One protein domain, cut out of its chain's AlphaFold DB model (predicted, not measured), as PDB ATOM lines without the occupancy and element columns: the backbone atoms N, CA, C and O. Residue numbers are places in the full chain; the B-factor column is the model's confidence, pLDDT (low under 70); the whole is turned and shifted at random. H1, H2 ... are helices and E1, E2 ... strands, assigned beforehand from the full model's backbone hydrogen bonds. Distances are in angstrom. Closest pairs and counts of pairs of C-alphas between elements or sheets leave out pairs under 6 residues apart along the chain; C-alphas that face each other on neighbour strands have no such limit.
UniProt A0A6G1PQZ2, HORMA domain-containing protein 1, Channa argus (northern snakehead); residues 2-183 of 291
ATOM      1  N   GLN A   2      24.226 -41.575  50.837       90.00
ATOM      2  CA  GLN A   2      24.170 -42.869  51.544       90.00
ATOM      3  C   GLN A   2      22.739 -43.322  51.890       90.00
ATOM      4  O   GLN A   2      22.386 -44.465  51.609       90.00
ATOM      5  N   GLY A   3      21.896 -42.420  52.407       92.88
ATOM      6  CA  GLY A   3      20.497 -42.737  52.704       92.88
ATOM      7  C   GLY A   3      19.668 -43.149  51.483       92.88
ATOM      8  O   GLY A   3      18.815 -44.021  51.600       92.88
ATOM      9  N   CYS A   4      19.960 -42.612  50.291       94.00
ATOM     10  CA  CYS A   4      19.304 -43.051  49.056       94.00
ATOM     11  C   CYS A   4      19.672 -44.498  48.723       94.00
ATOM     12  O   CYS A   4      18.795 -45.299  48.420       94.00
ATOM     13  N   PHE A   5      20.963 -44.846  48.788       93.62
ATOM     14  CA  PHE A   5      21.416 -46.207  48.495       93.62
ATOM     15  C   PHE A   5      20.836 -47.222  49.476       93.62
ATOM     16  O   PHE A   5      20.380 -48.283  49.052       93.62
ATOM     17  N   GLU A   6      20.795 -46.880  50.763       95.50
ATOM     18  CA  GLU A   6      20.168 -47.720  51.781       95.50
ATOM     19  C   GLU A   6      18.675 -47.937  51.489       95.50
ATOM     20  O   GLU A   6      18.203 -49.074  51.481       95.50
ATOM     21  N   ALA A   7      17.935 -46.865  51.187       95.94
ATOM     22  CA  ALA A   7      16.511 -46.953  50.880       95.94
ATOM     23  C   ALA A   7      16.234 -47.778  49.606       95.94
ATOM     24  O   ALA A   7      15.218 -48.470  49.537       95.94
ATOM     25  N   ILE A   8      17.143 -47.760  48.622       94.44
ATOM     26  CA  ILE A   8      17.069 -48.630  47.435       94.44
ATOM     27  C   ILE A   8      17.297 -50.094  47.815       94.44
ATOM     28  O   ILE A   8      16.526 -50.963  47.414       94.44
ATOM     29  N   GLN A   9      18.328 -50.386  48.611       92.62
ATOM     30  CA  GLN A   9      18.641 -51.755  49.041       92.62
ATOM     31  C   GLN A   9      17.502 -52.381  49.851       92.62
ATOM     32  O   GLN A   9      17.181 -53.555  49.661       92.62
ATOM     33  N   LYS A  10      16.859 -51.584  50.711       94.06
ATOM     34  CA  LYS A  10      15.680 -51.990  51.490       94.06
ATOM     35  C   LYS A  10      14.388 -52.049  50.668       94.06
ATOM     36  O   LYS A  10      13.365 -52.473  51.190       94.06
ATOM     37  N   LYS A  11      14.432 -51.657  49.389       94.50
ATOM     38  CA  LYS A  11      13.279 -51.544  48.483       94.50
ATOM     39  C   LYS A  11      12.207 -50.552  48.945       94.50
ATOM     40  O   LYS A  11      11.057 -50.645  48.535       94.50
ATOM     41  N   TYR A  12      12.589 -49.587  49.774       95.88
ATOM     42  CA  TYR A  12      11.692 -48.542  50.269       95.88
ATOM     43  C   TYR A  12      11.571 -47.398  49.273       95.88
ATOM     44  O   TYR A  12      10.510 -46.800  49.133       95.88
ATOM     45  N   LEU A  13      12.660 -47.064  48.574       96.19
ATOM     46  CA  LEU A  13      12.708 -45.860  47.753       96.19
ATOM     47  C   LEU A  13      11.919 -46.025  46.457       96.19
ATOM     48  O   LEU A  13      12.255 -46.864  45.625       96.19
ATOM     49  N   ARG A  14      10.925 -45.170  46.256       95.44
ATOM     50  CA  ARG A  14      10.049 -45.168  45.086       95.44
ATOM     51  C   ARG A  14      10.444 -44.109  44.070       95.44
ATOM     52  O   ARG A  14      10.362 -44.316  42.857       95.44
ATOM     53  N   THR A  15      10.844 -42.938  44.548       95.94
ATOM     54  CA  THR A  15      11.208 -41.810  43.691       95.94
ATOM     55  C   THR A  15      12.323 -40.987  44.321       95.94
ATOM     56  O   THR A  15      12.301 -40.730  45.521       95.94
ATOM     57  N   VAL A  16      13.265 -40.535  43.493       96.06
ATOM     58  CA  VAL A  16      14.226 -39.474  43.818       96.06
ATOM     59  C   VAL A  16      13.958 -38.305  42.896       96.06
ATOM     60  O   VAL A  16      13.910 -38.482  41.678       96.06
ATOM     61  N   ILE A  17      13.794 -37.118  43.458       95.81
ATOM     62  CA  ILE A  17      13.678 -35.882  42.697       95.81
ATOM     63  C   ILE A  17      14.816 -34.965  43.068       95.81
ATOM     64  O   ILE A  17      15.056 -34.737  44.244       95.81
ATOM     65  N   MET A  18      15.515 -34.469  42.060       95.75
ATOM     66  CA  MET A  18      16.535 -33.439  42.191       95.75
ATOM     67  C   MET A  18      15.990 -32.176  41.547       95.75
ATOM     68  O   MET A  18      15.730 -32.192  40.346       95.75
ATOM     69  N   SER A  19      15.785 -31.122  42.323       95.50
ATOM     70  CA  SER A  19      15.223 -29.858  41.851       95.50
ATOM     71  C   SER A  19      16.248 -28.737  41.930       95.50
ATOM     72  O   SER A  19      17.009 -28.644  42.893       95.50
ATOM     73  N   ILE A  20      16.244 -27.890  40.910       95.69
ATOM     74  CA  ILE A  20      17.060 -26.691  40.789       95.69
ATOM     75  C   ILE A  20      16.147 -25.486  41.005       95.69
ATOM     76  O   ILE A  20      15.051 -25.420  40.442       95.69
ATOM     77  N   TYR A  21      16.598 -24.557  41.835       94.69
ATOM     78  CA  TYR A  21      15.887 -23.334  42.195       94.69
ATOM     79  C   TYR A  21      16.892 -22.199  42.404       94.69
ATOM     80  O   TYR A  21      18.084 -22.452  42.569       94.69
ATOM     81  N   THR A  22      16.433 -20.954  42.349       93.50
ATOM     82  CA  THR A  22      17.288 -19.757  42.448       93.50
ATOM     83  C   THR A  22      17.118 -19.016  43.772       93.50
ATOM     84  O   THR A  22      18.061 -18.388  44.244       93.50
ATOM     85  N   ASP A  23      15.935 -19.105  44.381       91.81
ATOM     86  CA  ASP A  23      15.580 -18.401  45.610       91.81
ATOM     87  C   ASP A  23      15.698 -19.322  46.833       91.81
ATOM     88  O   ASP A  23      14.896 -20.242  47.019       91.81
ATOM     89  N   ALA A  24      16.703 -19.066  47.673       90.12
ATOM     90  CA  ALA A  24      16.963 -19.830  48.890       90.12
ATOM     91  C   ALA A  24      15.817 -19.752  49.912       90.12
ATOM     92  O   ALA A  24      15.600 -20.718  50.645       90.12
ATOM     93  N   ASP A  25      15.063 -18.649  49.924       91.25
ATOM     94  CA  ASP A  25      13.924 -18.459  50.825       91.25
ATOM     95  C   ASP A  25      12.669 -19.184  50.310       91.25
ATOM     96  O   ASP A  25      11.771 -19.523  51.083       91.25
ATOM     97  N   ASN A  26      12.618 -19.484  49.006       90.44
ATOM     98  CA  ASN A  26      11.498 -20.158  48.352       90.44
ATOM     99  C   ASN A  26      11.936 -21.421  47.582       90.44
ATOM    100  O   ASN A  26      11.726 -21.516  46.370       90.44
ATOM    101  N   PRO A  27      12.439 -22.471  48.265       90.44
ATOM    102  CA  PRO A  27      12.966 -23.681  47.623       90.44
ATOM    103  C   PRO A  27      11.913 -24.526  46.885       90.44
ATOM    104  O   PRO A  27      12.254 -25.493  46.203       90.44
ATOM    105  N   GLN A  28      10.625 -24.191  47.028       91.19
ATOM    106  CA  GLN A  28       9.538 -24.818  46.270       91.19
ATOM    107  C   GLN A  28       9.392 -24.235  44.861       91.19
ATOM    108  O   GLN A  28       8.814 -24.905  44.008       91.19
ATOM    109  N   LYS A  29       9.914 -23.028  44.606       93.06
ATOM    110  CA  LYS A  29       9.913 -22.388  43.289       93.06
ATOM    111  C   LYS A  29      11.076 -22.922  42.461       93.06
ATOM    112  O   LYS A  29      12.215 -22.486  42.598       93.06
ATOM    113  N   VAL A  30      10.792 -23.922  41.643       94.88
ATOM    114  CA  VAL A  30      11.788 -24.652  40.862       94.88
ATOM    115  C   VAL A  30      11.796 -24.167  39.418       94.88
ATOM    116  O   VAL A  30      10.752 -23.887  38.834       94.88
ATOM    117  N   THR A  31      12.980 -24.128  38.819       94.44
ATOM    118  CA  THR A  31      13.167 -23.819  37.389       94.44
ATOM    119  C   THR A  31      13.427 -25.079  36.568       94.44
ATOM    120  O   THR A  31      13.224 -25.107  35.351       94.44
ATOM    121  N   GLU A  32      13.871 -26.151  37.225       95.25
ATOM    122  CA  GLU A  32      14.142 -27.444  36.611       95.25
ATOM    123  C   GLU A  32      14.096 -28.561  37.661       95.25
ATOM    124  O   GLU A  32      14.510 -28.373  38.803       95.25
ATOM    125  N   PHE A  33      13.628 -29.756  37.296       96.19
ATOM    126  CA  PHE A  33      13.823 -30.943  38.128       96.19
ATOM    127  C   PHE A  33      14.047 -32.212  37.305       96.19
ATOM    128  O   PHE A  33      13.540 -32.372  36.193       96.19
ATOM    129  N   TYR A  34      14.725 -33.172  37.929       96.56
ATOM    130  CA  TYR A  34      14.950 -34.527  37.441       96.56
ATOM    131  C   TYR A  34      14.286 -35.520  38.378       96.56
ATOM    132  O   TYR A  34      14.529 -35.504  39.582       96.56
ATOM    133  N   LYS A  35      13.463 -36.403  37.826       96.56
ATOM    134  CA  LYS A  35      12.665 -37.382  38.555       96.56
ATOM    135  C   LYS A  35      13.061 -38.795  38.158       96.56
ATOM    136  O   LYS A  35      12.732 -39.271  37.073       96.56
ATOM    137  N   PHE A  36      13.698 -39.489  39.087       96.69
ATOM    138  CA  PHE A  36      14.034 -40.899  38.989       96.69
ATOM    139  C   PHE A  36      12.949 -41.722  39.680       96.69
ATOM    140  O   PHE A  36      12.777 -41.621  40.892       96.69
ATOM    141  N   LYS A  37      12.221 -42.546  38.929       96.69
ATOM    142  CA  LYS A  37      11.251 -43.513  39.462       96.69
ATOM    143  C   LYS A  37      11.884 -44.892  39.481       96.69
ATOM    144  O   LYS A  37      12.415 -45.335  38.461       96.69
ATOM    145  N   ILE A  38      11.802 -45.564  40.618       96.19
ATOM    146  CA  ILE A  38      12.421 -46.869  40.832       96.19
ATOM    147  C   ILE A  38      11.307 -47.877  41.048       96.19
ATOM    148  O   ILE A  38      10.513 -47.718  41.965       96.19
ATOM    149  N   HIS A  39      11.266 -48.903  40.205       94.94
ATOM    150  CA  HIS A  39      10.375 -50.047  40.372       94.94
ATOM    151  C   HIS A  39      11.208 -51.288  40.668       94.94
ATOM    152  O   HIS A  39      12.189 -51.559  39.972       94.94
ATOM    153  N   TYR A  40      10.807 -52.049  41.682       92.44
ATOM    154  CA  TYR A  40      11.491 -53.273  42.085       92.44
ATOM    155  C   TYR A  40      10.852 -54.487  41.408       92.44
ATOM    156  O   TYR A  40       9.644 -54.700  41.484       92.44
ATOM    157  N   SER A  41      11.673 -55.306  40.754       86.75
ATOM    158  CA  SER A  41      11.246 -56.584  40.187       86.75
ATOM    159  C   SER A  41      11.093 -57.625  41.294       86.75
ATOM    160  O   SER A  41      11.981 -57.804  42.134       86.75
ATOM    161  N   THR A  42       9.986 -58.365  41.271       76.00
ATOM    162  CA  THR A  42       9.767 -59.528  42.145       76.00
ATOM    163  C   THR A  42      10.537 -60.763  41.676       76.00
ATOM    164  O   THR A  42      10.757 -61.676  42.464       76.00
ATOM    165  N   LYS A  43      10.978 -60.792  40.410       65.12
ATOM    166  CA  LYS A  43      11.530 -61.992  39.761       65.12
ATOM    167  C   LYS A  43      13.027 -62.227  40.000       65.12
ATOM    168  O   LYS A  43      13.517 -63.287  39.632       65.12
ATOM    169  N   GLY A  44      13.733 -61.306  40.662       63.44
ATOM    170  CA  GLY A  44      15.152 -61.467  41.005       63.44
ATOM    171  C   GLY A  44      16.046 -61.819  39.805       63.44
ATOM    172  O   GLY A  44      15.677 -61.623  38.650       63.44
ATOM    173  N   THR A  45      17.249 -62.333  40.070       58.97
ATOM    174  CA  THR A  45      18.074 -62.954  39.020       58.97
ATOM    175  C   THR A  45      17.766 -64.441  38.959       58.97
ATOM    176  O   THR A  45      17.877 -65.136  39.966       58.97
ATOM    177  N   GLN A  46      17.403 -64.924  37.775       56.69
ATOM    178  CA  GLN A  46      17.247 -66.349  37.514       56.69
ATOM    179  C   GLN A  46      18.642 -66.968  37.350       56.69
ATOM    180  O   GLN A  46      19.361 -66.643  36.406       56.69
ATOM    181  N   MET A  47      19.049 -67.801  38.309       52.91
ATOM    182  CA  MET A  47      20.266 -68.609  38.216       52.91
ATOM    183  C   MET A  47      19.899 -69.924  37.527       52.91
ATOM    184  O   MET A  47      19.253 -70.770  38.139       52.91
ATOM    185  N   ASP A  48      20.284 -70.073  36.262       55.72
ATOM    186  CA  ASP A  48      20.162 -71.340  35.538       55.72
ATOM    187  C   ASP A  48      21.481 -72.111  35.660       55.72
ATOM    188  O   ASP A  48      22.538 -71.610  35.277       55.72
ATOM    189  N   PHE A  49      21.435 -73.321  36.224       61.78
ATOM    190  CA  PHE A  49      22.605 -74.202  36.362       61.78
ATOM    191  C   PHE A  49      22.932 -74.960  35.065       61.78
ATOM    192  O   PHE A  49      23.899 -75.723  35.010       61.78
ATOM    193  N   GLU A  50      22.143 -74.766  34.006       56.84
ATOM    194  CA  GLU A  50      22.391 -75.391  32.714       56.84
ATOM    195  C   GLU A  50      23.592 -74.734  32.013       56.84
ATOM    196  O   GLU A  50      23.517 -73.656  31.424       56.84
ATOM    197  N   SER A  51      24.724 -75.438  32.068       52.47
ATOM    198  CA  SER A  51      26.051 -75.090  31.531       52.47
ATOM    199  C   SER A  51      26.127 -74.964  29.991       52.47
ATOM    200  O   SER A  51      27.185 -75.203  29.407       52.47
ATOM    201  N   ASN A  52      25.045 -74.600  29.302       55.53
ATOM    202  CA  ASN A  52      25.019 -74.548  27.837       55.53
ATOM    203  C   ASN A  52      24.895 -73.159  27.211       55.53
ATOM    204  O   ASN A  52      24.865 -73.089  25.987       55.53
ATOM    205  N   ASN A  53      24.892 -72.055  27.966       51.72
ATOM    206  CA  ASN A  53      24.907 -70.724  27.350       51.72
ATOM    207  C   ASN A  53      25.545 -69.637  28.234       51.72
ATOM    208  O   ASN A  53      24.868 -68.994  29.031       51.72
ATOM    209  N   ASP A  54      26.794 -69.279  27.921       51.88
ATOM    210  CA  ASP A  54      27.404 -67.964  28.230       51.88
ATOM    211  C   ASP A  54      26.572 -66.767  27.685       51.88
ATOM    212  O   ASP A  54      26.852 -65.589  27.921       51.88
ATOM    213  N   THR A  55      25.525 -67.060  26.914       52.78
ATOM    214  CA  THR A  55      24.736 -66.135  26.106       52.78
ATOM    215  C   THR A  55      23.654 -65.385  26.900       52.78
ATOM    216  O   THR A  55      23.350 -64.239  26.568       52.78
ATOM    217  N   PHE A  56      23.076 -65.966  27.964       48.44
ATOM    218  CA  PHE A  56      21.898 -65.380  28.628       48.44
ATOM    219  C   PHE A  56      22.248 -64.234  29.596       48.44
ATOM    220  O   PHE A  56      21.717 -63.131  29.449       48.44
ATOM    221  N   MET A  57      23.214 -64.424  30.507       49.59
ATOM    222  CA  MET A  57      23.677 -63.350  31.408       49.59
ATOM    223  C   MET A  57      24.324 -62.182  30.644       49.59
ATOM    224  O   MET A  57      24.102 -61.012  30.970       49.59
ATOM    225  N   SER A  58      25.071 -62.496  29.582       51.75
ATOM    226  CA  SER A  58      25.704 -61.505  28.707       51.75
ATOM    227  C   SER A  58      24.672 -60.637  27.969       51.75
ATOM    228  O   SER A  58      24.884 -59.434  27.789       51.75
ATOM    229  N   SER A  59      23.507 -61.201  27.618       56.22
ATOM    230  CA  SER A  59      22.438 -60.472  26.924       56.22
ATOM    231  C   SER A  59      21.753 -59.417  27.806       56.22
ATOM    232  O   SER A  59      21.593 -58.277  27.370       56.22
ATOM    233  N   SER A  60      21.429 -59.734  29.071       64.12
ATOM    234  CA  SER A  60      20.804 -58.773  29.994       64.12
ATOM    235  C   SER A  60      21.761 -57.639  30.352       64.12
ATOM    236  O   SER A  60      21.374 -56.476  30.259       64.12
ATOM    237  N   TYR A  61      23.011 -57.954  30.708       68.00
ATOM    238  CA  TYR A  61      24.015 -56.934  31.018       68.00
ATOM    239  C   TYR A  61      24.339 -56.066  29.795       68.00
ATOM    240  O   TYR A  61      24.441 -54.840  29.900       68.00
ATOM    241  N   GLY A  62      24.444 -56.684  28.613       75.75
ATOM    242  CA  GLY A  62      24.636 -55.983  27.347       75.75
ATOM    243  C   GLY A  62      23.506 -54.998  27.047       75.75
ATOM    244  O   GLY A  62      23.775 -53.863  26.645       75.75
ATOM    245  N   ASN A  63      22.258 -55.393  27.304       85.12
ATOM    246  CA  ASN A  63      21.088 -54.540  27.108       85.12
ATOM    247  C   ASN A  63      21.029 -53.400  28.131       85.12
ATOM    248  O   ASN A  63      20.870 -52.247  27.728       85.12
ATOM    249  N   THR A  64      21.257 -53.679  29.421       91.12
ATOM    250  CA  THR A  64      21.338 -52.642  30.464       91.12
ATOM    251  C   THR A  64      22.424 -51.622  30.132       91.12
ATOM    252  O   THR A  64      22.160 -50.424  30.133       91.12
ATOM    253  N   LYS A  65      23.636 -52.065  29.767       91.94
ATOM    254  CA  LYS A  65      24.742 -51.164  29.411       91.94
ATOM    255  C   LYS A  65      24.394 -50.273  28.219       91.94
ATOM    256  O   LYS A  65      24.668 -49.074  28.257       91.94
ATOM    257  N   LYS A  66      23.796 -50.840  27.165       93.69
ATOM    258  CA  LYS A  66      23.351 -50.076  25.988       93.69
ATOM    259  C   LYS A  66      22.279 -49.049  26.365       93.69
ATOM    260  O   LYS A  66      22.416 -47.891  25.977       93.69
ATOM    261  N   ALA A  67      21.280 -49.443  27.157       94.00
ATOM    262  CA  ALA A  67      20.229 -48.549  27.639       94.00
ATOM    263  C   ALA A  67      20.796 -47.408  28.499       94.00
ATOM    264  O   ALA A  67      20.459 -46.249  28.270       94.00
ATOM    265  N   SER A  68      21.731 -47.700  29.410       95.62
ATOM    266  CA  SER A  68      22.404 -46.680  30.223       95.62
ATOM    267  C   SER A  68      23.189 -45.686  29.370       95.62
ATOM    268  O   SER A  68      23.093 -44.479  29.580       95.62
ATOM    269  N   ILE A  69      23.940 -46.170  28.374       95.69
ATOM    270  CA  ILE A  69      24.675 -45.301  27.443       95.69
ATOM    271  C   ILE A  69      23.706 -44.413  26.656       95.69
ATOM    272  O   ILE A  69      23.984 -43.229  26.469       95.69
ATOM    273  N   LEU A  70      22.586 -44.970  26.189       95.88
ATOM    274  CA  LEU A  70      21.577 -44.216  25.451       95.88
ATOM    275  C   LEU A  70      20.928 -43.140  26.329       95.88
ATOM    276  O   LEU A  70      20.789 -42.004  25.882       95.88
ATOM    277  N   LEU A  71      20.599 -43.466  27.581       96.56
ATOM    278  CA  LEU A  71      20.017 -42.520  28.532       96.56
ATOM    279  C   LEU A  71      20.967 -41.345  28.810       96.56
ATOM    280  O   LEU A  71      20.556 -40.190  28.705       96.56
ATOM    281  N   VAL A  72      22.244 -41.630  29.091       96.81
ATOM    282  CA  VAL A  72      23.270 -40.595  29.319       96.81
ATOM    283  C   VAL A  72      23.475 -39.736  28.071       96.81
ATOM    284  O   VAL A  72      23.577 -38.517  28.177       96.81
ATOM    285  N   ARG A  73      23.487 -40.341  26.876       96.38
ATOM    286  CA  ARG A  73      23.575 -39.593  25.613       96.38
ATOM    287  C   ARG A  73      22.377 -38.677  25.396       96.38
ATOM    288  O   ARG A  73      22.575 -37.530  25.015       96.38
ATOM    289  N   LYS A  74      21.157 -39.157  25.655       95.06
ATOM    290  CA  LYS A  74      19.942 -38.349  25.513       95.06
ATOM    291  C   LYS A  74      19.956 -37.158  26.467       95.06
ATOM    292  O   LYS A  74      19.633 -36.055  26.043       95.06
ATOM    293  N   LEU A  75      20.373 -37.373  27.719       94.50
ATOM    294  CA  LEU A  75      20.591 -36.289  28.679       94.50
ATOM    295  C   LEU A  75      21.612 -35.290  28.155       94.50
ATOM    296  O   LEU A  75      21.302 -34.112  28.080       94.50
ATOM    297  N   TYR A  76      22.785 -35.753  27.733       94.44
ATOM    298  CA  TYR A  76      23.839 -34.881  27.222       94.44
ATOM    299  C   TYR A  76      23.369 -34.016  26.044       94.44
ATOM    300  O   TYR A  76      23.562 -32.806  26.061       94.44
ATOM    301  N   THR A  77      22.702 -34.612  25.051       93.06
ATOM    302  CA  THR A  77      22.147 -33.869  23.910       93.06
ATOM    303  C   THR A  77      21.075 -32.873  24.341       93.06
ATOM    304  O   THR A  77      21.057 -31.755  23.844       93.06
ATOM    305  N   LEU A  78      20.208 -33.245  25.284       91.75
ATOM    306  CA  LEU A  78      19.209 -32.323  25.811       91.75
ATOM    307  C   LEU A  78      19.863 -31.151  26.552       91.75
ATOM    308  O   LEU A  78      19.506 -30.010  26.288       91.75
ATOM    309  N   MET A  79      20.865 -31.405  27.399       91.31
ATOM    310  CA  MET A  79      21.601 -30.347  28.103       91.31
ATOM    311  C   MET A  79      22.248 -29.345  27.140       91.31
ATOM    312  O   MET A  79      22.330 -28.169  27.462       91.31
ATOM    313  N   GLN A  80      22.673 -29.782  25.947       90.56
ATOM    314  CA  GLN A  80      23.200 -28.883  24.911       90.56
ATOM    315  C   GLN A  80      22.134 -27.982  24.279       90.56
ATOM    316  O   GLN A  80      22.469 -26.929  23.747       90.56
ATOM    317  N   SER A  81      20.870 -28.410  24.295       89.50
ATOM    318  CA  SER A  81      19.745 -27.609  23.801       89.50
ATOM    319  C   SER A  81      19.144 -26.686  24.859       89.50
ATOM    320  O   SER A  81      18.314 -25.854  24.512       89.50
ATOM    321  N   LEU A  82      19.547 -26.828  26.126       91.25
ATOM    322  CA  LEU A  82      19.098 -25.951  27.199       91.25
ATOM    323  C   LEU A  82      19.957 -24.685  27.257       91.25
ATOM    324  O   LEU A  82      21.185 -24.748  27.175       91.25
ATOM    325  N   GLY A  83      19.308 -23.540  27.458       90.56
ATOM    326  CA  GLY A  83      19.979 -22.300  27.838       90.56
ATOM    327  C   GLY A  83      20.757 -22.454  29.156       90.56
ATOM    328  O   GLY A  83      20.476 -23.377  29.938       90.56
ATOM    329  N   PRO A  84      21.731 -21.566  29.429       89.94
ATOM    330  CA  PRO A  84      22.516 -21.622  30.658       89.94
ATOM    331  C   PRO A  84      21.608 -21.596  31.893       89.94
ATOM    332  O   PRO A  84      20.504 -21.050  31.869       89.94
ATOM    333  N   LEU A  85      22.066 -22.232  32.971       89.88
ATOM    334  CA  LEU A  85      21.439 -22.040  34.274       89.88
ATOM    335  C   LEU A  85      21.709 -20.604  34.761       89.88
ATOM    336  O   LEU A  85      22.741 -20.041  34.391       89.88
ATOM    337  N   PRO A  86      20.820 -20.025  35.585       87.19
ATOM    338  CA  PRO A  86      21.079 -18.749  36.251       87.19
ATOM    339  C   PRO A  86      22.383 -18.771  37.063       87.19
ATOM    340  O   PRO A  86      22.821 -19.832  37.506       87.19
ATOM    341  N   ASP A  87      22.973 -17.598  37.307       86.50
ATOM    342  CA  ASP A  87      24.261 -17.482  38.013       86.50
ATOM    343  C   ASP A  87      24.214 -18.039  39.445       86.50
ATOM    344  O   ASP A  87      25.175 -18.641  39.919       86.50
ATOM    345  N   ASN A  88      23.075 -17.872  40.124       91.31
ATOM    346  CA  ASN A  88      22.846 -18.384  41.469       91.31
ATOM    347  C   ASN A  88      21.811 -19.502  41.413       91.31
ATOM    348  O   ASN A  88      20.628 -19.253  41.174       91.31
ATOM    349  N   VAL A  89      22.262 -20.732  41.642       93.31
ATOM    350  CA  VAL A  89      21.393 -21.905  41.718       93.31
ATOM    351  C   VAL A  89      21.654 -22.693  42.986       93.31
ATOM    352  O   VAL A  89      22.791 -22.894  43.416       93.31
ATOM    353  N   CYS A  90      20.573 -23.203  43.544       94.44
ATOM    354  CA  CYS A  90      20.558 -24.146  44.636       94.44
ATOM    355  C   CYS A  90      19.985 -25.480  44.145       94.44
ATOM    356  O   CYS A  90      19.198 -25.544  43.196       94.44
ATOM    357  N   LEU A  91      20.398 -26.565  44.798       94.00
ATOM    358  CA  LEU A  91      19.956 -27.922  44.498       94.00
ATOM    359  C   LEU A  91      19.263 -28.503  45.730       94.00
ATOM    360  O   LEU A  91      19.842 -28.506  46.814       94.00
ATOM    361  N   ASN A  92      18.053 -29.030  45.561       92.44
ATOM    362  CA  ASN A  92      17.361 -29.808  46.589       92.44
ATOM    363  C   ASN A  92      17.128 -31.238  46.082       92.44
ATOM    364  O   ASN A  92      17.090 -31.497  44.876       92.44
ATOM    365  N   MET A  93      16.994 -32.183  47.007       94.00
ATOM    366  CA  MET A  93      16.687 -33.573  46.711       94.00
ATOM    367  C   MET A  93      15.500 -34.042  47.551       94.00
ATOM    368  O   MET A  93      15.597 -34.084  48.765       94.00
ATOM    369  N   LYS A  94      14.402 -34.472  46.927       94.00
ATOM    370  CA  LYS A  94      13.261 -35.081  47.624       94.00
ATOM    371  C   LYS A  94      13.199 -36.580  47.358       94.00
ATOM    372  O   LYS A  94      13.295 -37.025  46.212       94.00
ATOM    373  N   LEU A  95      13.013 -37.366  48.408       94.88
ATOM    374  CA  LEU A  95      12.818 -38.813  48.352       94.88
ATOM    375  C   LEU A  95      11.356 -39.144  48.637       94.88
ATOM    376  O   LEU A  95      10.781 -38.580  49.561       94.88
ATOM    377  N   ALA A  96      10.774 -40.059  47.868       94.31
ATOM    378  CA  ALA A  96       9.448 -40.620  48.123       94.31
ATOM    379  C   ALA A  96       9.553 -42.136  48.270       94.31
ATOM    380  O   ALA A  96      10.351 -42.766  47.563       94.31
ATOM    381  N   TYR A  97       8.731 -42.718  49.137       95.12
ATOM    382  CA  TYR A  97       8.810 -44.130  49.508       95.12
ATOM    383  C   TYR A  97       7.580 -44.925  49.063       95.12
ATOM    384  O   TYR A  97       6.588 -44.356  48.617       95.12
ATOM    385  N   TYR A  98       7.689 -46.248  49.124       94.62
ATOM    386  CA  TYR A  98       6.578 -47.180  48.959       94.62
ATOM    387  C   TYR A  98       5.854 -47.372  50.300       94.62
ATOM    388  O   TYR A  98       6.475 -47.823  51.268       94.62
ATOM    389  N   ASP A  99       4.564 -47.034  50.358       91.38
ATOM    390  CA  ASP A  99       3.772 -47.031  51.602       91.38
ATOM    391  C   ASP A  99       3.542 -48.430  52.185       91.38
ATOM    392  O   ASP A  99       3.372 -48.592  53.392       91.38
ATOM    393  N   ASP A 100       3.541 -49.456  51.337       91.75
ATOM    394  CA  ASP A 100       3.263 -50.845  51.699       91.75
ATOM    395  C   ASP A 100       4.427 -51.535  52.423       91.75
ATOM    396  O   ASP A 100       4.205 -52.493  53.165       91.75
ATOM    397  N   VAL A 101       5.660 -51.057  52.236       92.69
ATOM    398  CA  VAL A 101       6.872 -51.707  52.771       92.69
ATOM    399  C   VAL A 101       7.713 -50.823  53.688       92.69
ATOM    400  O   VAL A 101       8.575 -51.345  54.398       92.69
ATOM    401  N   THR A 102       7.500 -49.507  53.687       95.50
ATOM    402  CA  THR A 102       8.360 -48.567  54.417       95.50
ATOM    403  C   THR A 102       7.810 -48.301  55.824       95.50
ATOM    404  O   THR A 102       6.675 -47.843  55.949       95.50
ATOM    405  N   PRO A 103       8.588 -48.537  56.900       95.75
ATOM    406  CA  PRO A 103       8.168 -48.202  58.263       95.75
ATOM    407  C   PRO A 103       7.851 -46.708  58.429       95.75
ATOM    408  O   PRO A 103       8.544 -45.858  57.873       95.75
ATOM    409  N   GLN A 104       6.835 -46.367  59.228       91.06
ATOM    410  CA  GLN A 104       6.396 -44.968  59.411       91.06
ATOM    411  C   GLN A 104       7.447 -44.071  60.087       91.06
ATOM    412  O   GLN A 104       7.448 -42.849  59.914       91.06
ATOM    413  N   ASP A 105       8.330 -44.666  60.878       93.00
ATOM    414  CA  ASP A 105       9.437 -44.020  61.580       93.00
ATOM    415  C   ASP A 105      10.753 -44.062  60.786       93.00
ATOM    416  O   ASP A 105      11.775 -43.562  61.259       93.00
ATOM    417  N   TYR A 106      10.743 -44.621  59.570       95.00
ATOM    418  CA  TYR A 106      11.929 -44.675  58.729       95.00
ATOM    419  C   TYR A 106      12.397 -43.268  58.338       95.00
ATOM    420  O   TYR A 106      11.656 -42.493  57.737       95.00
ATOM    421  N   GLN A 107      13.666 -42.975  58.625       94.19
ATOM    422  CA  GLN A 107      14.337 -41.750  58.207       94.19
ATOM    423  C   GLN A 107      15.717 -42.098  57.633       94.19
ATOM    424  O   GLN A 107      16.594 -42.541  58.382       94.19
ATOM    425  N   PRO A 108      15.956 -41.910  56.321       93.88
ATOM    426  CA  PRO A 108      17.242 -42.262  55.743       93.88
ATOM    427  C   PRO A 108      18.378 -41.376  56.269       93.88
ATOM    428  O   PRO A 108      18.200 -40.163  56.438       93.88
ATOM    429  N   PRO A 109      19.591 -41.935  56.445       93.06
ATOM    430  CA  PRO A 109      20.772 -41.169  56.817       93.06
ATOM    431  C   PRO A 109      21.036 -39.983  55.883       93.06
ATOM    432  O   PRO A 109      21.141 -40.130  54.663       93.06
ATOM    433  N   GLY A 110      21.193 -38.802  56.481       92.50
ATOM    434  CA  GLY A 110      21.423 -37.548  55.760       92.50
ATOM    435  C   GLY A 110      20.154 -36.864  55.254       92.50
ATOM    436  O   GLY A 110      20.281 -35.825  54.619       92.50
ATOM    437  N   PHE A 111      18.969 -37.398  55.559       94.44
ATOM    438  CA  PHE A 111      17.687 -36.784  55.222       94.44
ATOM    439  C   PHE A 111      16.849 -36.492  56.482       94.44
ATOM    440  O   PHE A 111      17.043 -37.132  57.522       94.44
ATOM    441  N   LYS A 112      15.922 -35.540  56.379       92.75
ATOM    442  CA  LYS A 112      14.834 -35.193  57.305       92.75
ATOM    443  C   LYS A 112      13.488 -35.326  56.585       92.75
ATOM    444  O   LYS A 112      13.461 -35.452  55.366       92.75
ATOM    445  N   GLU A 113      12.386 -35.337  57.322       91.81
ATOM    446  CA  GLU A 113      11.043 -35.260  56.735       91.81
ATOM    447  C   GLU A 113      10.887 -33.932  55.972       91.81
ATOM    448  O   GLU A 113      11.401 -32.906  56.412       91.81
ATOM    449  N   ALA A 114      10.267 -33.975  54.791       88.19
ATOM    450  CA  ALA A 114      10.090 -32.806  53.935       88.19
ATOM    451  C   ALA A 114       8.956 -31.911  54.450       88.19
ATOM    452  O   ALA A 114       7.879 -32.409  54.786       88.19
ATOM    453  N   ASP A 115       9.171 -30.597  54.419       83.56
ATOM    454  CA  ASP A 115       8.192 -29.611  54.895       83.56
ATOM    455  C   ASP A 115       7.016 -29.428  53.915       83.56
ATOM    456  O   ASP A 115       5.900 -29.098  54.317       83.56
ATOM    457  N   SER A 116       7.243 -29.682  52.620       83.12
ATOM    458  CA  SER A 116       6.220 -29.601  51.572       83.12
ATOM    459  C   SER A 116       6.386 -30.679  50.499       83.12
ATOM    460  O   SER A 116       7.499 -31.050  50.115       83.12
ATOM    461  N   ASP A 117       5.255 -31.139  49.965       82.62
ATOM    462  CA  ASP A 117       5.138 -32.064  48.835       82.62
ATOM    463  C   ASP A 117       4.813 -31.370  47.500       82.62
ATOM    464  O   ASP A 117       4.533 -32.036  46.501       82.62
ATOM    465  N   THR A 118       4.860 -30.041  47.445       86.81
ATOM    466  CA  THR A 118       4.661 -29.284  46.204       86.81
ATOM    467  C   THR A 118       5.986 -28.842  45.596       86.81
ATOM    468  O   THR A 118       7.006 -28.766  46.272       86.81
ATOM    469  N   MET A 119       5.976 -28.603  44.289       90.56
ATOM    470  CA  MET A 119       6.978 -27.817  43.570       90.56
ATOM    471  C   MET A 119       6.218 -26.893  42.623       90.56
ATOM    472  O   MET A 119       5.160 -27.267  42.118       90.56
ATOM    473  N   GLU A 120       6.730 -25.704  42.366       93.38
ATOM    474  CA  GLU A 120       6.040 -24.664  41.612       93.38
ATOM    475  C   GLU A 120       6.988 -24.102  40.564       93.38
ATOM    476  O   GLU A 120       8.133 -23.805  40.880       93.38
ATOM    477  N   PHE A 121       6.525 -23.967  39.328       93.19
ATOM    478  CA  PHE A 121       7.246 -23.235  38.294       93.19
ATOM    479  C   PHE A 121       6.615 -21.855  38.138       93.19
ATOM    480  O   PHE A 121       5.388 -21.732  38.061       93.19
ATOM    481  N   GLU A 122       7.457 -20.827  38.085       90.56
ATOM    482  CA  GLU A 122       7.030 -19.443  37.840       90.56
ATOM    483  C   GLU A 122       6.757 -19.181  36.354       90.56
ATOM    484  O   GLU A 122       6.058 -18.234  36.007       90.56
ATOM    485  N   ARG A 123       7.301 -20.026  35.472       89.75
ATOM    486  CA  ARG A 123       7.074 -19.985  34.023       89.75
ATOM    487  C   ARG A 123       6.540 -21.324  33.521       89.75
ATOM    488  O   ARG A 123       6.639 -22.339  34.204       89.75
ATOM    489  N   GLU A 124       5.995 -21.341  32.304       92.00
ATOM    490  CA  GLU A 124       5.458 -22.558  31.676       92.00
ATOM    491  C   GLU A 124       6.513 -23.686  31.647       92.00
ATOM    492  O   GLU A 124       7.557 -23.524  31.005       92.00
ATOM    493  N   PRO A 125       6.282 -24.839  32.309       94.06
ATOM    494  CA  PRO A 125       7.223 -25.949  32.293       94.06
ATOM    495  C   PRO A 125       6.964 -26.904  31.124       94.06
ATOM    496  O   PRO A 125       5.828 -27.282  30.832       94.06
ATOM    497  N   VAL A 126       8.038 -27.420  30.532       93.44
ATOM    498  CA  VAL A 126       8.019 -28.520  29.564       93.44
ATOM    499  C   VAL A 126       8.484 -29.797  30.248       93.44
ATOM    500  O   VAL A 126       9.592 -29.864  30.776       93.44
ATOM    501  N   LYS A 127       7.645 -30.838  30.216       93.56
ATOM    502  CA  LYS A 127       7.960 -32.173  30.747       93.56
ATOM    503  C   LYS A 127       8.512 -33.077  29.647       93.56
ATOM    504  O   LYS A 127       7.922 -33.191  28.575       93.56
ATOM    505  N   LEU A 128       9.601 -33.782  29.939       93.62
ATOM    506  CA  LEU A 128      10.292 -34.680  29.016       93.62
ATOM    507  C   LEU A 128      10.569 -36.028  29.687       93.62
ATOM    508  O   LEU A 128      11.168 -36.096  30.760       93.62
ATOM    509  N   THR A 129      10.193 -37.126  29.033       94.50
ATOM    510  CA  THR A 129      10.616 -38.471  29.449       94.50
ATOM    511  C   THR A 129      11.929 -38.823  28.765       94.50
ATOM    512  O   THR A 129      12.013 -38.908  27.535       94.50
ATOM    513  N   MET A 130      12.969 -39.078  29.554       94.19
ATOM    514  CA  MET A 130      14.301 -39.397  29.038       94.19
ATOM    515  C   MET A 130      14.415 -40.870  28.657       94.19
ATOM    516  O   MET A 130      14.976 -41.196  27.611       94.19
ATOM    517  N   GLY A 131      13.789 -41.751  29.426       93.50
ATOM    518  CA  GLY A 131      13.732 -43.179  29.137       93.50
ATOM    519  C   GLY A 131      13.857 -43.999  30.407       93.50
ATOM    520  O   GLY A 131      13.719 -43.476  31.512       93.50
ATOM    521  N   GLU A 132      14.133 -45.287  30.240       95.25
ATOM    522  CA  GLU A 132      14.310 -46.207  31.354       95.25
ATOM    523  C   GLU A 132      15.482 -47.162  31.145       95.25
ATOM    524  O   GLU A 132      15.874 -47.477  30.020       95.25
ATOM    525  N   VAL A 133      16.044 -47.617  32.259       95.62
ATOM    526  CA  VAL A 133      17.073 -48.649  32.313       95.62
ATOM    527  C   VAL A 133      16.537 -49.793  33.152       95.62
ATOM    528  O   VAL A 133      16.209 -49.620  34.326       95.62
ATOM    529  N   VAL A 134      16.473 -50.969  32.538       92.12
ATOM    530  CA  VAL A 134      16.016 -52.195  33.188       92.12
ATOM    531  C   VAL A 134      17.221 -53.047  33.567       92.12
ATOM    532  O   VAL A 134      18.151 -53.251  32.779       92.12
ATOM    533  N   THR A 135      17.188 -53.553  34.791       90.00
ATOM    534  CA  THR A 135      18.074 -54.582  35.335       90.00
ATOM    535  C   THR A 135      17.211 -55.764  35.794       90.00
ATOM    536  O   THR A 135      15.999 -55.602  35.938       90.00
ATOM    537  N   PRO A 136      17.791 -56.936  36.104       87.94
ATOM    538  CA  PRO A 136      17.018 -58.056  36.655       87.94
ATOM    539  C   PRO A 136      16.253 -57.718  37.949       87.94
ATOM    540  O   PRO A 136      15.233 -58.329  38.259       87.94
ATOM    541  N   PHE A 137      16.738 -56.728  38.702       88.50
ATOM    542  CA  PHE A 137      16.220 -56.372  40.023       88.50
ATOM    543  C   PHE A 137      15.382 -55.090  40.034       88.50
ATOM    544  O   PHE A 137      14.478 -54.962  40.854       88.50
ATOM    545  N   HIS A 138      15.684 -54.143  39.148       91.12
ATOM    546  CA  HIS A 138      15.152 -52.782  39.175       91.12
ATOM    547  C   HIS A 138      14.883 -52.257  37.771       91.12
ATOM    548  O   HIS A 138      15.710 -52.452  36.877       91.12
ATOM    549  N   THR A 139      13.820 -51.473  37.634       93.88
ATOM    550  CA  THR A 139      13.624 -50.551  36.513       93.88
ATOM    551  C   THR A 139      13.766 -49.121  37.019       93.88
ATOM    552  O   THR A 139      13.050 -48.708  37.931       93.88
ATOM    553  N   LEU A 140      14.684 -48.367  36.416       95.69
ATOM    554  CA  LEU A 140      14.899 -46.948  36.682       95.69
ATOM    555  C   LEU A 140      14.349 -46.134  35.512       95.69
ATOM    556  O   LEU A 140      14.915 -46.191  34.424       95.69
ATOM    557  N   LYS A 141      13.293 -45.351  35.732       96.81
ATOM    558  CA  LYS A 141      12.748 -44.410  34.744       96.81
ATOM    559  C   LYS A 141      13.162 -42.985  35.093       96.81
ATOM    560  O   LYS A 141      13.030 -42.583  36.247       96.81
ATOM    561  N   LEU A 142      13.627 -42.228  34.103       97.19
ATOM    562  CA  LEU A 142      13.994 -40.822  34.249       97.19
ATOM    563  C   LEU A 142      13.029 -39.931  33.465       97.19
ATOM    564  O   LEU A 142      12.950 -40.009  32.236       97.19
ATOM    565  N   ASP A 143      12.346 -39.062  34.196       96.31
ATOM    566  CA  ASP A 143      11.566 -37.942  33.677       96.31
ATOM    567  C   ASP A 143      12.241 -36.631  34.119       96.31
ATOM    568  O   ASP A 143      12.918 -36.598  35.144       96.31
ATOM    569  N   MET A 144      12.054 -35.542  33.385       95.12
ATOM    570  CA  MET A 144      12.480 -34.210  33.814       95.12
ATOM    571  C   MET A 144      11.470 -33.150  33.397       95.12
ATOM    572  O   MET A 144      10.659 -33.385  32.499       95.12
ATOM    573  N   ALA A 145      11.522 -31.988  34.035       95.62
ATOM    574  CA  ALA A 145      10.859 -30.800  33.524       95.62
ATOM    575  C   ALA A 145      11.744 -29.573  33.703       95.62
ATOM    576  O   ALA A 145      12.507 -29.501  34.662       95.62
ATOM    577  N   THR A 146      11.623 -28.630  32.783       95.06
ATOM    578  CA  THR A 146      12.353 -27.360  32.776       95.06
ATOM    579  C   THR A 146      11.451 -26.279  32.202       95.06
ATOM    580  O   THR A 146      10.509 -26.596  31.474       95.06
ATOM    581  N   GLU A 147      11.705 -25.017  32.517       93.75
ATOM    582  CA  GLU A 147      10.959 -23.906  31.926       93.75
ATOM    583  C   GLU A 147      11.130 -23.858  30.402       93.75
ATOM    584  O   GLU A 147      12.237 -23.979  29.872       93.75
ATOM    585  N   LYS A 148      10.023 -23.656  29.684       91.12
ATOM    586  CA  LYS A 148       9.953 -23.693  28.217       91.12
ATOM    587  C   LYS A 148      10.934 -22.749  27.539       91.12
ATOM    588  O   LYS A 148      11.583 -23.138  26.573       91.12
ATOM    589  N   HIS A 149      11.095 -21.549  28.091       88.94
ATOM    590  CA  HIS A 149      12.006 -20.538  27.559       88.94
ATOM    591  C   HIS A 149      13.465 -21.029  27.494       88.94
ATOM    592  O   HIS A 149      14.247 -20.533  26.696       88.94
ATOM    593  N   ARG A 150      13.846 -22.036  28.295       89.62
ATOM    594  CA  ARG A 150      15.199 -22.607  28.264       89.62
ATOM    595  C   ARG A 150      15.423 -23.554  27.091       89.62
ATOM    596  O   ARG A 150      16.573 -23.853  26.797       89.62
ATOM    597  N   LEU A 151      14.363 -24.033  26.442       86.69
ATOM    598  CA  LEU A 151      14.427 -24.861  25.231       86.69
ATOM    599  C   LEU A 151      14.318 -24.032  23.943       86.69
ATOM    600  O   LEU A 151      14.722 -24.501  22.880       86.69
ATOM    601  N   GLU A 152      13.763 -22.822  24.019       78.31
ATOM    602  CA  GLU A 152      13.504 -21.949  22.874       78.31
ATOM    603  C   GLU A 152      14.543 -20.813  22.830       78.31
ATOM    604  O   GLU A 152      14.621 -19.986  23.729       78.31
ATOM    605  N   GLN A 153      15.356 -20.746  21.770       60.81
ATOM    606  CA  GLN A 153      16.211 -19.582  21.506       60.81
ATOM    607  C   GLN A 153      15.376 -18.485  20.823       60.81
ATOM    608  O   GLN A 153      15.378 -18.406  19.596       60.81
ATOM    609  N   MET A 154      14.627 -17.666  21.570       46.56
ATOM    610  CA  MET A 154      13.971 -16.471  21.010       46.56
ATOM    611  C   MET A 154      13.666 -15.413  22.087       46.56
ATOM    612  O   MET A 154      13.372 -15.755  23.227       46.56
ATOM    613  N   GLU A 155      13.777 -14.136  21.703       45.50
ATOM    614  CA  GLU A 155      13.694 -12.946  22.562       45.50
ATOM    615  C   GLU A 155      12.365 -12.785  23.323       45.50
ATOM    616  O   GLU A 155      11.281 -13.091  22.825       45.50
ATOM    617  N   GLU A 156      12.487 -12.273  24.551       44.72
ATOM    618  CA  GLU A 156      11.425 -12.081  25.539       44.72
ATOM    619  C   GLU A 156      10.390 -11.027  25.095       44.72
ATOM    620  O   GLU A 156      10.739  -9.931  24.657       44.72
ATOM    621  N   SER A 157       9.100 -11.312  25.297       38.41
ATOM    622  CA  SER A 157       8.055 -10.283  25.397       38.41
ATOM    623  C   SER A 157       7.265 -10.486  26.700       38.41
ATOM    624  O   SER A 157       6.896 -11.606  27.047       38.41
ATOM    625  N   PHE A 158       7.092  -9.398  27.459       37.56
ATOM    626  CA  PHE A 158       6.379  -9.291  28.746       37.56
ATOM    627  C   PHE A 158       4.901  -9.732  28.651       37.56
ATOM    628  O   PHE A 158       4.298  -9.560  27.597       37.56
ATOM    629  N   SER A 159       4.149 -10.085  29.701       42.62
ATOM    630  CA  SER A 159       4.332 -10.919  30.904       42.62
ATOM    631  C   SER A 159       2.918 -11.139  31.477       42.62
ATOM    632  O   SER A 159       2.240 -10.161  31.795       42.62
ATOM    633  N   VAL A 160       2.483 -12.389  31.641       41.06
ATOM    634  CA  VAL A 160       1.424 -12.774  32.593       41.06
ATOM    635  C   VAL A 160       2.094 -13.724  33.579       41.06
ATOM    636  O   VAL A 160       2.781 -14.653  33.152       41.06
ATOM    637  N   THR A 161       1.962 -13.469  34.881       47.50
ATOM    638  CA  THR A 161       2.512 -14.346  35.922       47.50
ATOM    639  C   THR A 161       1.613 -15.574  36.038       47.50
ATOM    640  O   THR A 161       0.664 -15.608  36.814       47.50
ATOM    641  N   GLU A 162       1.864 -16.575  35.198       60.97
ATOM    642  CA  GLU A 162       1.162 -17.855  35.254       60.97
ATOM    643  C   GLU A 162       1.904 -18.809  36.189       60.97
ATOM    644  O   GLU A 162       3.045 -19.193  35.925       60.97
ATOM    645  N   LYS A 163       1.256 -19.219  37.283       69.00
ATOM    646  CA  LYS A 163       1.863 -20.107  38.273       69.00
ATOM    647  C   LYS A 163       1.506 -21.561  37.981       69.00
ATOM    648  O   LYS A 163       0.335 -21.949  37.967       69.00
ATOM    649  N   TRP A 164       2.523 -22.402  37.826       82.31
ATOM    650  CA  TRP A 164       2.351 -23.820  37.516       82.31
ATOM    651  C   TRP A 164       2.713 -24.683  38.718       82.31
ATOM    652  O   TRP A 164       3.884 -24.947  38.991       82.31
ATOM    653  N   VAL A 165       1.701 -25.162  39.439       75.06
ATOM    654  CA  VAL A 165       1.907 -25.993  40.631       75.06
ATOM    655  C   VAL A 165       1.950 -27.464  40.235       75.06
ATOM    656  O   VAL A 165       1.026 -27.992  39.610       75.06
ATOM    657  N   LEU A 166       3.019 -28.145  40.633       73.62
ATOM    658  CA  LEU A 166       3.164 -29.588  40.557       73.62
ATOM    659  C   LEU A 166       3.014 -30.199  41.945       73.62
ATOM    660  O   LEU A 166       3.860 -30.027  42.825       73.62
ATOM    661  N   LYS A 167       1.943 -30.971  42.121       70.56
ATOM    662  CA  LYS A 167       1.763 -31.804  43.310       70.56
ATOM    663  C   LYS A 167       2.442 -33.146  43.115       70.56
ATOM    664  O   LYS A 167       2.308 -33.798  42.074       70.56
ATOM    665  N   MET A 168       3.174 -33.552  44.138       65.56
ATOM    666  CA  MET A 168       3.807 -34.854  44.203       65.56
ATOM    667  C   MET A 168       2.789 -35.843  44.762       65.56
ATOM    668  O   MET A 168       2.615 -35.941  45.971       65.56
ATOM    669  N   GLU A 169       2.067 -36.538  43.886       57.97
ATOM    670  CA  GLU A 169       1.067 -37.516  44.328       57.97
ATOM    671  C   GLU A 169       1.725 -38.825  44.806       57.97
ATOM    672  O   GLU A 169       2.843 -39.155  44.388       57.97
ATOM    673  N   GLU A 170       1.007 -39.581  45.654       45.38
ATOM    674  CA  GLU A 170       1.381 -40.907  46.199       45.38
ATOM    675  C   GLU A 170       1.875 -41.857  45.088       45.38
ATOM    676  O   GLU A 170       2.910 -42.515  45.217       45.38
ATOM    677  N   ASP A 171       1.249 -41.795  43.908       41.16
ATOM    678  CA  ASP A 171       1.597 -42.602  42.738       41.16
ATOM    679  C   ASP A 171       2.765 -42.043  41.916       41.16
ATOM    680  O   ASP A 171       3.114 -42.563  40.850       41.16
ATOM    681  N   GLY A 172       3.481 -41.021  42.391       46.00
ATOM    682  CA  GLY A 172       4.674 -40.495  41.709       46.00
ATOM    683  C   GLY A 172       4.339 -39.925  40.332       46.00
ATOM    684  O   GLY A 172       5.231 -39.659  39.517       46.00
ATOM    685  N   ILE A 173       3.060 -39.711  40.071       42.75
ATOM    686  CA  ILE A 173       2.543 -38.921  38.974       42.75
ATOM    687  C   ILE A 173       2.602 -37.466  39.452       42.75
ATOM    688  O   ILE A 173       2.360 -37.162  40.615       42.75
ATOM    689  N   LEU A 174       3.090 -36.581  38.584       55.72
ATOM    690  CA  LEU A 174       3.111 -35.147  38.860       55.72
ATOM    691  C   LEU A 174       1.816 -34.570  38.309       55.72
ATOM    692  O   LEU A 174       1.684 -34.433  37.089       55.72
ATOM    693  N   SER A 175       0.891 -34.254  39.203       52.38
ATOM    694  CA  SER A 175      -0.362 -33.600  38.850       52.38
ATOM    695  C   SER A 175      -0.098 -32.108  38.705       52.38
ATOM    696  O   SER A 175       0.492 -31.497  39.597       52.38
ATOM    697  N   GLN A 176      -0.430 -31.550  37.542       62.00
ATOM    698  CA  GLN A 176      -0.189 -30.146  37.211       62.00
ATOM    699  C   GLN A 176      -1.498 -29.386  37.282       62.00
ATOM    700  O   GLN A 176      -2.438 -29.709  36.561       62.00
ATOM    701  N   SER A 177      -1.528 -28.367  38.126       66.69
ATOM    702  CA  SER A 177      -2.598 -27.378  38.155       66.69
ATOM    703  C   SER A 177      -2.035 -26.030  37.720       66.69
ATOM    704  O   SER A 177      -0.998 -25.603  38.231       66.69
ATOM    705  N   HIS A 178      -2.714 -25.389  36.771       64.00
ATOM    706  CA  HIS A 178      -2.461 -24.008  36.358       64.00
ATOM    707  C   HIS A 178      -3.277 -23.078  37.262       64.00
ATOM    708  O   HIS A 178      -4.476 -23.312  37.438       64.00
ATOM    709  N   VAL A 179      -2.627 -22.082  37.863       64.62
ATOM    710  CA  VAL A 179      -3.293 -20.995  38.587       64.62
ATOM    711  C   VAL A 179      -2.939 -19.678  37.896       64.62
ATOM    712  O   VAL A 179      -1.770 -19.301  37.829       64.62
ATOM    713  N   ILE A 180      -3.959 -18.986  37.393       52.41
ATOM    714  CA  ILE A 180      -3.848 -17.616  36.887       52.41
ATOM    715  C   ILE A 180      -4.046 -16.691  38.092       52.41
ATOM    716  O   ILE A 180      -5.107 -16.726  38.713       52.41
ATOM    717  N   GLU A 181      -3.027 -15.911  38.463       44.12
ATOM    718  CA  GLU A 181      -3.203 -14.802  39.406       44.12
ATOM    719  C   GLU A 181      -3.662 -13.566  38.624       44.12
ATOM    720  O   GLU A 181      -2.887 -12.957  37.885       44.12
ATOM    721  N   ASP A 182      -4.937 -13.202  38.781       35.53
ATOM    722  CA  ASP A 182      -5.465 -11.922  38.312       35.53
ATOM    723  C   ASP A 182      -4.862 -10.801  39.172       35.53
ATOM    724  O   ASP A 182      -5.287 -10.555  40.301       35.53
ATOM    725  N   VAL A 183      -3.839 -10.116  38.658       38.84
ATOM    726  CA  VAL A 183      -3.378  -8.856  39.251       38.84
ATOM    727  C   VAL A 183      -4.315  -7.745  38.778       38.84
ATOM    728  O   VAL A 183      -4.277  -7.348  37.611       38.84
TER     729      VAL A 183
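Overview. This is residues 2 to 183 of the 291 residues of the protein "HORMA domain-containing protein 1" of Channa argus (northern snakehead) (UniProt A0A6G1PQZ2). A twisted sheet of five strands, E3 E1 E2 E7 E6, makes the core, with the helices H1 and H2 packed on one face and the smaller sheet E5 E8 E9 partly face to face with its other face, near one end of its strands. The long helix H2 runs along the edge strand E6, the short H1 is over E1, and residues 49 to 55, of which 55 belongs to H2, stick out at one end of the longest axis. The printed part has 182 residues, with two named helices and nine named strands in the order H1 E1 E2 H2 E3 E4 E5 E6 E7 E8 E9; both sheets are antiparallel, and the class is mixed, helices and strands. The whole is only just loose, close to compact, with a radius of gyration of the C-alphas of 19.5 A, and its outline is elongated, 72 by 42 by 27 A.

Arrangement. Begin at the larger sheet, whose order is E3, residues 90 to 97; E1, residues 13 to 21; E2, residues 30 to 40; E7, residues 138 to 147; and E6, residues 125 to 134. Look between E3 and E1 for N 92 and O 19, 2.9 A apart and within hydrogen-bond range. Between E1 and E2, a hairpin, N 18 and O 34 are within this range at 2.9 A, and between E2 and E7 N 35 and O 143 at 2.7 A. E7 and E6 are another hairpin, with N 142 and O 131 within range at 2.9 A. On one face is H2, residues 55 to 81, over E6 and along it at 2 degrees on the local plane, with a height over the sheet of 7.0 A; the closest C-alphas are those of Ala 67 and Val 133, 5.6 A apart. On the same face H1, residues 2 to 9, is over E1 at a height over the sheet of 9.8 A, giving two layers, helices on one face of a sheet; the closest C-alphas of H1 and E1 are those of Ala 7 and Leu 13, 5.0 A apart. H1 and H2 are apart. E2, H2 and E3 form a split strand-helix-strand unit, two strands running the same way with E1 between them, and its crossover is right-handed. The second sheet runs E5, residues 118 to 121; E8, residues 162 to 168; and E9, residues 174 to 180. Here N 166 and O 119, at 2.7 A, join the range for E5 and E8, and N 165 and O 177, at 3.0 A, for the hairpin E8 and E9. The two sheets form a sandwich, two sheets face to face, their facing parts 11.6 A centre to centre and their best planes 29 degrees apart; the C-alphas of Val 30 in E2 and Phe 121 in E5 are the closest of those strands, at 5.4 A. E4, residues 111 to 113, pairs with no named strand and is near E3. In H1 and H2 every O i to N i+4 pair is within hydrogen-bond range.

Along the chain. Find C-alpha 2 at (24.170, -42.869, 51.544), where H1 begins; it spans 10.8 A. E1 covers 23.4 A and E2 28.6 A. From C-alpha 55 at (24.736, -66.135, 26.106) H2 runs 38.9 A to C-alpha 81. E3 measures 23.7 A, E4 7.0 A and E5 10.3 A, then E6 27.7 A and E7 30.1 A. E8 covers 19.4 A, and E9 runs 19.0 A to C-alpha 180 at (-3.848, -17.616, 36.887).

Size, cuts and confidence. Look for the two C-alphas farthest apart, those of Ser 51 and Val 183, at 72.9 A. The printed part has no cut. The links E2 to H2, E3 to E4 and E7 to E8 are long. The mean pLDDT of the printed part is 82.2, and it is under 70 in residues 43 to 61, 153 to 163 and 168 to 183.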